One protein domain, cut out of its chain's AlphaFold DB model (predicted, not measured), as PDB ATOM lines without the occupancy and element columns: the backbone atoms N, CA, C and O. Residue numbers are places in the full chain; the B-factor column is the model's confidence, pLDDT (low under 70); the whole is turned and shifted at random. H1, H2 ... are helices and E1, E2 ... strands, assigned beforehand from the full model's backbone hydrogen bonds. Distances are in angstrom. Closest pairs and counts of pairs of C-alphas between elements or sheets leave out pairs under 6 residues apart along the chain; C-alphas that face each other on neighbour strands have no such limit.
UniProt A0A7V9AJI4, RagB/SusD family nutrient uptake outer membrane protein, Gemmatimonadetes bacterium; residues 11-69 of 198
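Overview. This is residues 11 to 69 of the 198 residues of the protein "RagB/SusD family nutrient uptake outer membrane protein" of Gemmatimonadetes bacterium (UniProt A0A7V9AJI4). A short sheet, E1 and E4, sits in the middle, with helix H2 at one end and the hairpin E2 and E3 at the other; the four-residue H1 lies to the side. The 59 printed residues run H1, H2, E1, E2, E3, E4, a mixed class with under half of the residues in named elements. Both two-stranded sheets are antiparallel. The whole is compact, with a radius of gyration of the C-alphas of 11.3 A and spans of 29 by 25 by 20 A.

Arrangement. H1, residues 11 to 14, is apart from H2, residues 29 to 37. Every O i to N i+4 pair in H2 is within hydrogen-bond range; H1 is too short for one. The closest C-alphas of H2 and E1, residues 44 to 46, are Tyr 34 and Trp 44, 7.4 A. E1 is antiparallel to E4, residues 66 to 68, at 145 degrees; N 45 and O 67, 2.9 A, are within hydrogen-bond range. E2, residues 52 to 57, and E3, residues 61 to 64, form an antiparallel hairpin at 140 degrees, with N 57 and O 61 at 2.8 A. E3 runs on into E4 at 60 degrees.

Along the chain. H1, 5.4 A long, begins at C-alpha 11 (-119.417, -22.089, -5.005). H2 spans 12.1 A, E1 7.2 A, E2 11.0 A, E3 9.9 A. E4, 6.6 A, ends at C-alpha 68 (-117.163, -17.003, -11.386).

Size, cuts and confidence. The C-alphas farthest apart, Pro 40 and Asp 59, are 31.7 A apart. The printed part has no cut; the link H1 to H2 is long, 14 residues. No printed residue is under 70 in pLDDT.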
ATOM      1  N   ILE A  11    -120.310 -22.961  -4.232       91.44
ATOM      2  CA  ILE A  11    -119.417 -22.089  -5.005       91.44
ATOM      3  C   ILE A  11    -120.190 -20.868  -5.512       91.44
ATOM      4  O   ILE A  11    -119.708 -19.745  -5.380       91.44
ATOM      5  N   PHE A  12    -121.407 -21.071  -6.031       90.88
ATOM      6  CA  PHE A  12    -122.316 -19.969  -6.342       90.88
ATOM      7  C   PHE A  12    -122.649 -19.170  -5.080       90.88
ATOM      8  O   PHE A  12    -122.418 -17.967  -5.048       90.88
ATOM      9  N   TRP A  13    -123.130 -19.837  -4.026       88.75
ATOM     10  CA  TRP A  13    -123.585 -19.178  -2.797       88.75
ATOM     11  C   TRP A  13    -122.515 -18.304  -2.131       88.75
ATOM     12  O   TRP A  13    -122.791 -17.168  -1.753       88.75
ATOM     13  N   ALA A  14    -121.278 -18.795  -2.032       86.06
ATOM     14  CA  ALA A  14    -120.157 -18.057  -1.448       86.06
ATOM     15  C   ALA A  14    -119.722 -16.835  -2.283       86.06
ATOM     16  O   ALA A  14    -119.021 -15.956  -1.779       86.06
ATOM     17  N   GLY A  15    -120.132 -16.776  -3.553       85.25
ATOM     18  CA  GLY A  15    -119.907 -15.651  -4.454       85.25
ATOM     19  C   GLY A  15    -121.181 -14.898  -4.840       85.25
ATOM     20  O   GLY A  15    -121.104 -14.026  -5.694       85.25
ATOM     21  N   ALA A  16    -122.352 -15.200  -4.272       80.38
ATOM     22  CA  ALA A  16    -123.637 -14.648  -4.720       80.38
ATOM     23  C   ALA A  16    -123.862 -13.180  -4.303       80.38
ATOM     24  O   ALA A  16    -124.955 -12.646  -4.483       80.38
ATOM     25  N   SER A  17    -122.848 -12.515  -3.734       79.69
ATOM     26  CA  SER A  17    -122.879 -11.153  -3.179       79.69
ATOM     27  C   SER A  17    -123.707 -11.009  -1.902       79.69
ATOM     28  O   SER A  17    -123.342 -10.234  -1.016       79.69
ATOM     29  N   THR A  18    -124.767 -11.806  -1.784       74.19
ATOM     30  CA  THR A  18    -125.580 -11.998  -0.588       74.19
ATOM     31  C   THR A  18    -125.665 -13.503  -0.308       74.19
ATOM     32  O   THR A  18    -126.136 -14.233  -1.177       74.19
ATOM     33  N   PRO A  19    -125.233 -14.001   0.862       75.56
ATOM     34  CA  PRO A  19    -124.672 -13.252   1.988       75.56
ATOM     35  C   PRO A  19    -123.187 -12.876   1.840       75.56
ATOM     36  O   PRO A  19    -122.738 -11.991   2.563       75.56
ATOM     37  N   TYR A  20    -122.432 -13.501   0.926       81.56
ATOM     38  CA  TYR A  20    -120.965 -13.395   0.899       81.56
ATOM     39  C   TYR A  20    -120.377 -13.017  -0.470       81.56
ATOM     40  O   TYR A  20    -120.975 -13.241  -1.526       81.56
ATOM     41  N   ARG A  21    -119.157 -12.470  -0.431       88.94
ATOM     42  CA  ARG A  21    -118.252 -12.215  -1.570       88.94
ATOM     43  C   ARG A  21    -116.884 -12.844  -1.293       88.94
ATOM     44  O   ARG A  21    -115.846 -12.200  -1.438       88.94
ATOM     45  N   ALA A  22    -116.911 -14.107  -0.878       87.19
ATOM     46  CA  ALA A  22    -115.768 -14.804  -0.296       87.19
ATOM     47  C   ALA A  22    -114.795 -15.388  -1.337       87.19
ATOM     48  O   ALA A  22    -113.672 -15.765  -1.002       87.19
ATOM     49  N   HIS A  23    -115.210 -15.497  -2.603       89.75
ATOM     50  CA  HIS A  23    -114.390 -16.063  -3.675       89.75
ATOM     51  C   HIS A  23    -114.249 -15.087  -4.835       89.75
ATOM     52  O   HIS A  23    -115.236 -14.594  -5.369       89.75
ATOM     53  N   THR A  24    -113.011 -14.848  -5.258       92.38
ATOM     54  CA  THR A  24    -112.693 -14.038  -6.433       92.38
ATOM     55  C   THR A  24    -111.722 -14.798  -7.319       92.38
ATOM     56  O   THR A  24    -110.836 -15.492  -6.820       92.38
ATOM     57  N   VAL A  25    -111.872 -14.665  -8.635       94.25
ATOM     58  CA  VAL A  25    -110.899 -15.223  -9.587       94.25
ATOM     59  C   VAL A  25    -109.663 -14.341  -9.752       94.25
ATOM     60  O   VAL A  25    -108.722 -14.729 -10.441       94.25
ATOM     61  N   TRP A  26    -109.649 -13.155  -9.139       92.50
ATOM     62  CA  TRP A  26    -108.542 -12.208  -9.224       92.50
ATOM     63  C   TRP A  26    -107.198 -12.853  -8.852       92.50
ATOM     64  O   TRP A  26    -107.095 -13.577  -7.865       92.50
ATOM     65  N   ARG A  27    -106.161 -12.568  -9.652       89.88
ATOM     66  CA  ARG A  27    -104.808 -13.158  -9.549       89.88
ATOM     67  C   ARG A  27    -104.756 -14.693  -9.614       89.88
ATOM     68  O   ARG A  27    -103.789 -15.294  -9.160       89.88
ATOM     69  N   THR A  28    -105.757 -15.329 -10.219       93.06
ATOM     70  CA  THR A  28    -105.666 -16.730 -10.657       93.06
ATOM     71  C   THR A  28    -105.341 -16.799 -12.150       93.06
ATOM     72  O   THR A  28    -105.531 -15.820 -12.871       93.06
ATOM     73  N   VAL A  29    -104.926 -17.974 -12.631       94.81
ATOM     74  CA  VAL A  29    -104.706 -18.244 -14.068       94.81
ATOM     75  C   VAL A  29    -105.906 -17.842 -14.927       94.81
ATOM     76  O   VAL A  29    -105.757 -17.331 -16.033       94.81
ATOM     77  N   TYR A  30    -107.113 -18.062 -14.406       96.69
ATOM     78  CA  TYR A  30    -108.360 -17.851 -15.135       96.69
ATOM     79  C   TYR A  30    -108.737 -16.377 -15.272       96.69
ATOM     80  O   TYR A  30    -109.546 -16.043 -16.134       96.69
ATOM     81  N   TRP A  31    -108.148 -15.494 -14.456       94.94
ATOM     82  CA  TRP A  31    -108.386 -14.060 -14.573       94.94
ATOM     83  C   TRP A  31    -107.912 -13.548 -15.934       94.94
ATOM     84  O   TRP A  31    -108.751 -13.180 -16.755       94.94
ATOM     85  N   GLY A  32    -106.601 -13.614 -16.184       94.69
ATOM     86  CA  GLY A  32    -106.010 -13.164 -17.446       94.69
ATOM     87  C   GLY A  32    -106.445 -14.022 -18.633       94.69
ATOM     88  O   GLY A  32    -106.768 -13.489 -19.690       94.69
ATOM     89  N   TYR A  33    -106.553 -15.344 -18.445       97.06
ATOM     90  CA  TYR A  33    -106.946 -16.240 -19.534       97.06
ATOM     91  C   TYR A  33    -108.340 -15.924 -20.088       97.06
ATOM     92  O   TYR A  33    -108.510 -15.868 -21.303       97.06
ATOM     93  N   TYR A  34    -109.347 -15.705 -19.234       98.00
ATOM     94  CA  TYR A  34    -110.680 -15.351 -19.727       98.00
ATOM     95  C   TYR A  34    -110.717 -13.931 -20.307       98.00
ATOM     96  O   TYR A  34    -111.395 -13.721 -21.307       98.00
ATOM     97  N   GLU A  35    -109.957 -12.985 -19.741       96.25
ATOM     98  CA  GLU A  35    -109.802 -11.630 -20.296       96.25
ATOM     99  C   GLU A  35    -109.335 -11.673 -21.761       96.25
ATOM    100  O   GLU A  35    -109.925 -11.007 -22.610       96.25
ATOM    101  N   GLU A  36    -108.346 -12.515 -22.063       96.94
ATOM    102  CA  GLU A  36    -107.762 -12.661 -23.400       96.94
ATOM    103  C   GLU A  36    -108.619 -13.507 -24.352       96.94
ATOM    104  O   GLU A  36    -108.810 -13.149 -25.513       96.94
ATOM    105  N   THR A  37    -109.119 -14.649 -23.881       97.38
ATOM    106  CA  THR A  37    -109.679 -15.684 -24.769       97.38
ATOM    107  C   THR A  37    -111.196 -15.709 -24.821       97.38
ATOM    108  O   THR A  37    -111.759 -16.267 -25.761       97.38
ATOM    109  N   GLN A  38    -111.858 -15.147 -23.806       97.69
ATOM    110  CA  GLN A  38    -113.302 -15.263 -23.604       97.69
ATOM    111  C   GLN A  38    -113.799 -16.726 -23.599       97.69
ATOM    112  O   GLN A  38    -114.935 -17.002 -23.982       97.69
ATOM    113  N   ASP A  39    -112.966 -17.679 -23.153       98.38
ATOM    114  CA  ASP A  39    -113.349 -19.093 -23.058       98.38
ATOM    115  C   ASP A  39    -114.535 -19.275 -22.089       98.38
ATOM    116  O   ASP A  39    -114.399 -19.037 -20.881       98.38
ATOM    117  N   PRO A  40    -115.707 -19.727 -22.576       97.81
ATOM    118  CA  PRO A  40    -116.938 -19.716 -21.791       97.81
ATOM    119  C   PRO A  40    -116.887 -20.649 -20.574       97.81
ATOM    120  O   PRO A  40    -117.665 -20.476 -19.635       97.81
ATOM    121  N   ARG A  41    -115.975 -21.629 -20.558       97.62
ATOM    122  CA  ARG A  41    -115.857 -22.620 -19.475       97.62
ATOM    123  C   ARG A  41    -115.284 -22.034 -18.191       97.62
ATOM    124  O   ARG A  41    -115.535 -22.577 -17.117       97.62
ATOM    125  N   VAL A  42    -114.536 -20.936 -18.302       97.94
ATOM    126  CA  VAL A  42    -113.854 -20.263 -17.186       97.94
ATOM    127  C   VAL A  42    -114.279 -18.807 -17.021       97.94
ATOM    128  O   VAL A  42    -113.554 -17.981 -16.469       97.94
ATOM    129  N   ALA A  43    -115.487 -18.503 -17.498       97.44
ATOM    130  CA  ALA A  43    -116.047 -17.169 -17.467       97.44
ATOM    131  C   ALA A  43    -116.156 -16.605 -16.048       97.44
ATOM    132  O   ALA A  43    -116.519 -17.300 -15.092       97.44
ATOM    133  N   TRP A  44    -115.911 -15.303 -15.933       96.12
ATOM    134  CA  TRP A  44    -116.135 -14.517 -14.727       96.12
ATOM    135  C   TRP A  44    -116.720 -13.147 -15.080       96.12
ATOM    136  O   TRP A  44    -116.648 -12.699 -16.221       96.12
ATOM    137  N   ALA A  45    -117.318 -12.475 -14.098       94.31
ATOM    138  CA  ALA A  45    -117.874 -11.138 -14.270       94.31
ATOM    139  C   ALA A  45    -117.569 -10.235 -13.073       94.31
ATOM    140  O   ALA A  45    -117.393 -10.688 -11.939       94.31
ATOM    141  N   ARG A  46    -117.536  -8.927 -13.336       92.56
ATOM    142  CA  ARG A  46    -117.541  -7.898 -12.292       92.56
ATOM    143  C   ARG A  46    -118.961  -7.764 -11.752       92.56
ATOM    144  O   ARG A  46    -119.914  -7.756 -12.527       92.56
ATOM    145  N   HIS A  47    -119.103  -7.616 -10.440       87.50
ATOM    146  CA  HIS A  47    -120.401  -7.273  -9.864       87.50
ATOM    147  C   HIS A  47    -120.709  -5.789 -10.140       87.50
ATOM    148  O   HIS A  47    -119.812  -4.957  -9.983       87.50
ATOM    149  N   PRO A  48    -121.951  -5.424 -10.509       85.25
ATOM    150  CA  PRO A  48    -122.283  -4.066 -10.954       85.25
ATOM    151  C   PRO A  48    -122.039  -2.993  -9.887       85.25
ATOM    152  O   PRO A  48    -121.653  -1.876 -10.210       85.25
ATOM    153  N   THR A  49    -122.254  -3.328  -8.613       85.81
ATOM    154  CA  THR A  49    -122.183  -2.366  -7.498       85.81
ATOM    155  C   THR A  49    -121.151  -2.707  -6.426       85.81
ATOM    156  O   THR A  49    -120.890  -1.886  -5.559       85.81
ATOM    157  N   GLN A  50    -120.560  -3.907  -6.462       87.62
ATOM    158  CA  GLN A  50    -119.680  -4.400  -5.397       87.62
ATOM    159  C   GLN A  50    -118.325  -4.751  -5.991       87.62
ATOM    160  O   GLN A  50    -118.125  -5.822  -6.552       87.62
ATOM    161  N   THR A  51    -117.377  -3.831  -5.881       90.25
ATOM    162  CA  THR A  51    -116.067  -3.976  -6.523       90.25
ATOM    163  C   THR A  51    -115.081  -4.797  -5.696       90.25
ATOM    164  O   THR A  51    -114.049  -5.204  -6.221       90.25
ATOM    165  N   THR A  52    -115.380  -5.069  -4.423       92.31
ATOM    166  CA  THR A  52    -114.451  -5.738  -3.502       92.31
ATOM    167  C   THR A  52    -115.077  -6.892  -2.727       92.31
ATOM    168  O   THR A  52    -116.295  -6.947  -2.521       92.31
ATOM    169  N   GLY A  53    -114.221  -7.829  -2.309       89.06
ATOM    170  CA  GLY A  53    -114.576  -8.916  -1.399       89.06
ATOM    171  C   GLY A  53    -115.106  -8.392  -0.061       89.06
ATOM    172  O   GLY A  53    -114.875  -7.244   0.323       89.06
ATOM    173  N   ASP A  54    -115.862  -9.226   0.644       85.25
ATOM    174  CA  ASP A  54    -116.450  -8.888   1.945       85.25
ATOM    175  C   ASP A  54    -115.397  -8.820   3.065       85.25
ATOM    176  O   ASP A  54    -115.408  -7.880   3.874       85.25
ATOM    177  N   ALA A  55    -114.450  -9.756   3.053       82.88
ATOM    178  CA  ALA A  55    -113.335  -9.849   3.983       82.88
ATOM    179  C   ALA A  55    -112.014  -9.315   3.401       82.88
ATOM    180  O   ALA A  55    -111.775  -9.318   2.191       82.88
ATOM    181  N   ALA A  56    -111.140  -8.857   4.298       84.25
ATOM    182  CA  ALA A  56    -109.764  -8.522   3.963       84.25
ATOM    183  C   ALA A  56    -108.914  -9.796   3.855       84.25
ATOM    184  O   ALA A  56    -109.004 -10.688   4.698       84.25
ATOM    185  N   VAL A  57    -108.062  -9.854   2.836       82.50
ATOM    186  CA  VAL A  57    -106.984 -10.836   2.721       82.50
ATOM    187  C   VAL A  57    -105.753 -10.228   3.380       82.50
ATOM    188  O   VAL A  57    -105.334  -9.159   2.953       82.50
ATOM    189  N   LEU A  58    -105.216 -10.902   4.403       82.44
ATOM    190  CA  LEU A  58    -104.024 -10.552   5.196       82.44
ATOM    191  C   LEU A  58    -103.294  -9.261   4.763       82.44
ATOM    192  O   LEU A  58    -103.651  -8.170   5.195       82.44
ATOM    193  N   ASP A  59    -102.295  -9.392   3.895       84.31
ATOM    194  CA  ASP A  59    -101.376  -8.348   3.434       84.31
ATOM    195  C   ASP A  59    -101.953  -7.426   2.342       84.31
ATOM    196  O   ASP A  59    -101.310  -6.460   1.941       84.31
ATOM    197  N   LEU A  60    -103.163  -7.698   1.847       85.06
ATOM    198  CA  LEU A  60    -103.748  -7.040   0.670       85.06
ATOM    199  C   LEU A  60    -104.977  -6.198   0.983       85.06
ATOM    200  O   LEU A  60    -105.454  -5.461   0.119       85.06
ATOM    201  N   GLY A  61    -105.538  -6.344   2.182       90.00
ATOM    202  CA  GLY A  61    -106.827  -5.758   2.511       90.00
ATOM    203  C   GLY A  61    -107.954  -6.351   1.658       90.00
ATOM    204  O   GLY A  61    -107.937  -7.521   1.274       90.00
ATOM    205  N   ARG A  62    -108.983  -5.546   1.379       90.12
ATOM    206  CA  ARG A  62    -110.099  -5.967   0.522       90.12
ATOM    207  C   ARG A  62    -109.666  -5.994  -0.940       90.12
ATOM    208  O   ARG A  62    -109.257  -4.980  -1.495       90.12
ATOM    209  N   VAL A  63    -109.805  -7.156  -1.564       91.69
ATOM    210  CA  VAL A  63    -109.367  -7.403  -2.943       91.69
ATOM    211  C   VAL A  63    -110.510  -7.256  -3.941       91.69
ATOM    212  O   VAL A  63    -111.681  -7.312  -3.564       91.69
ATOM    213  N   LEU A  64    -110.167  -7.099  -5.222       92.88
ATOM    214  CA  LEU A  64    -111.132  -7.036  -6.320       92.88
ATOM    215  C   LEU A  64    -112.033  -8.277  -6.331       92.88
ATOM    216  O   LEU A  64    -111.541  -9.407  -6.289       92.88
ATOM    217  N   PHE A  65    -113.342  -8.063  -6.439       93.69
ATOM    218  CA  PHE A  65    -114.325  -9.136  -6.527       93.69
ATOM    219  C   PHE A  65    -114.713  -9.424  -7.981       93.69
ATOM    220  O   PHE A  65    -115.405  -8.635  -8.627       93.69
ATOM    221  N   LEU A  66    -114.249 -10.570  -8.484       94.38
ATOM    222  CA  LEU A  66    -114.571 -11.114  -9.801       94.38
ATOM    223  C   LEU A  66    -115.270 -12.461  -9.609       94.38
ATOM    224  O   LEU A  66    -114.636 -13.453  -9.239       94.38
ATOM    225  N   GLN A  67    -116.581 -12.483  -9.828       94.00
ATOM    226  CA  GLN A  67    -117.425 -13.643  -9.567       94.00
ATOM    227  C   GLN A  67    -117.321 -14.643 -10.721       94.00
ATOM    228  O   GLN A  67    -117.523 -14.274 -11.879       94.00
ATOM    229  N   GLN A  68    -117.071 -15.917 -10.408       94.75
ATOM    230  CA  GLN A  68    -117.163 -17.003 -11.386       94.75
ATOM    231  C   GLN A  68    -118.569 -17.071 -12.014       94.75
ATOM    232  O   GLN A  68    -119.564 -16.855 -11.329       94.75
ATOM    233  N   GLN A  69    -118.647 -17.380 -13.308       95.94
ATOM    234  CA  GLN A  69    -119.893 -17.463 -14.086       95.94
ATOM    235  C   GLN A  69    -120.180 -18.874 -14.619       95.94
ATOM    236  O   GLN A  69    -121.083 -19.040 -15.445       95.94
TER     237      GLN A  69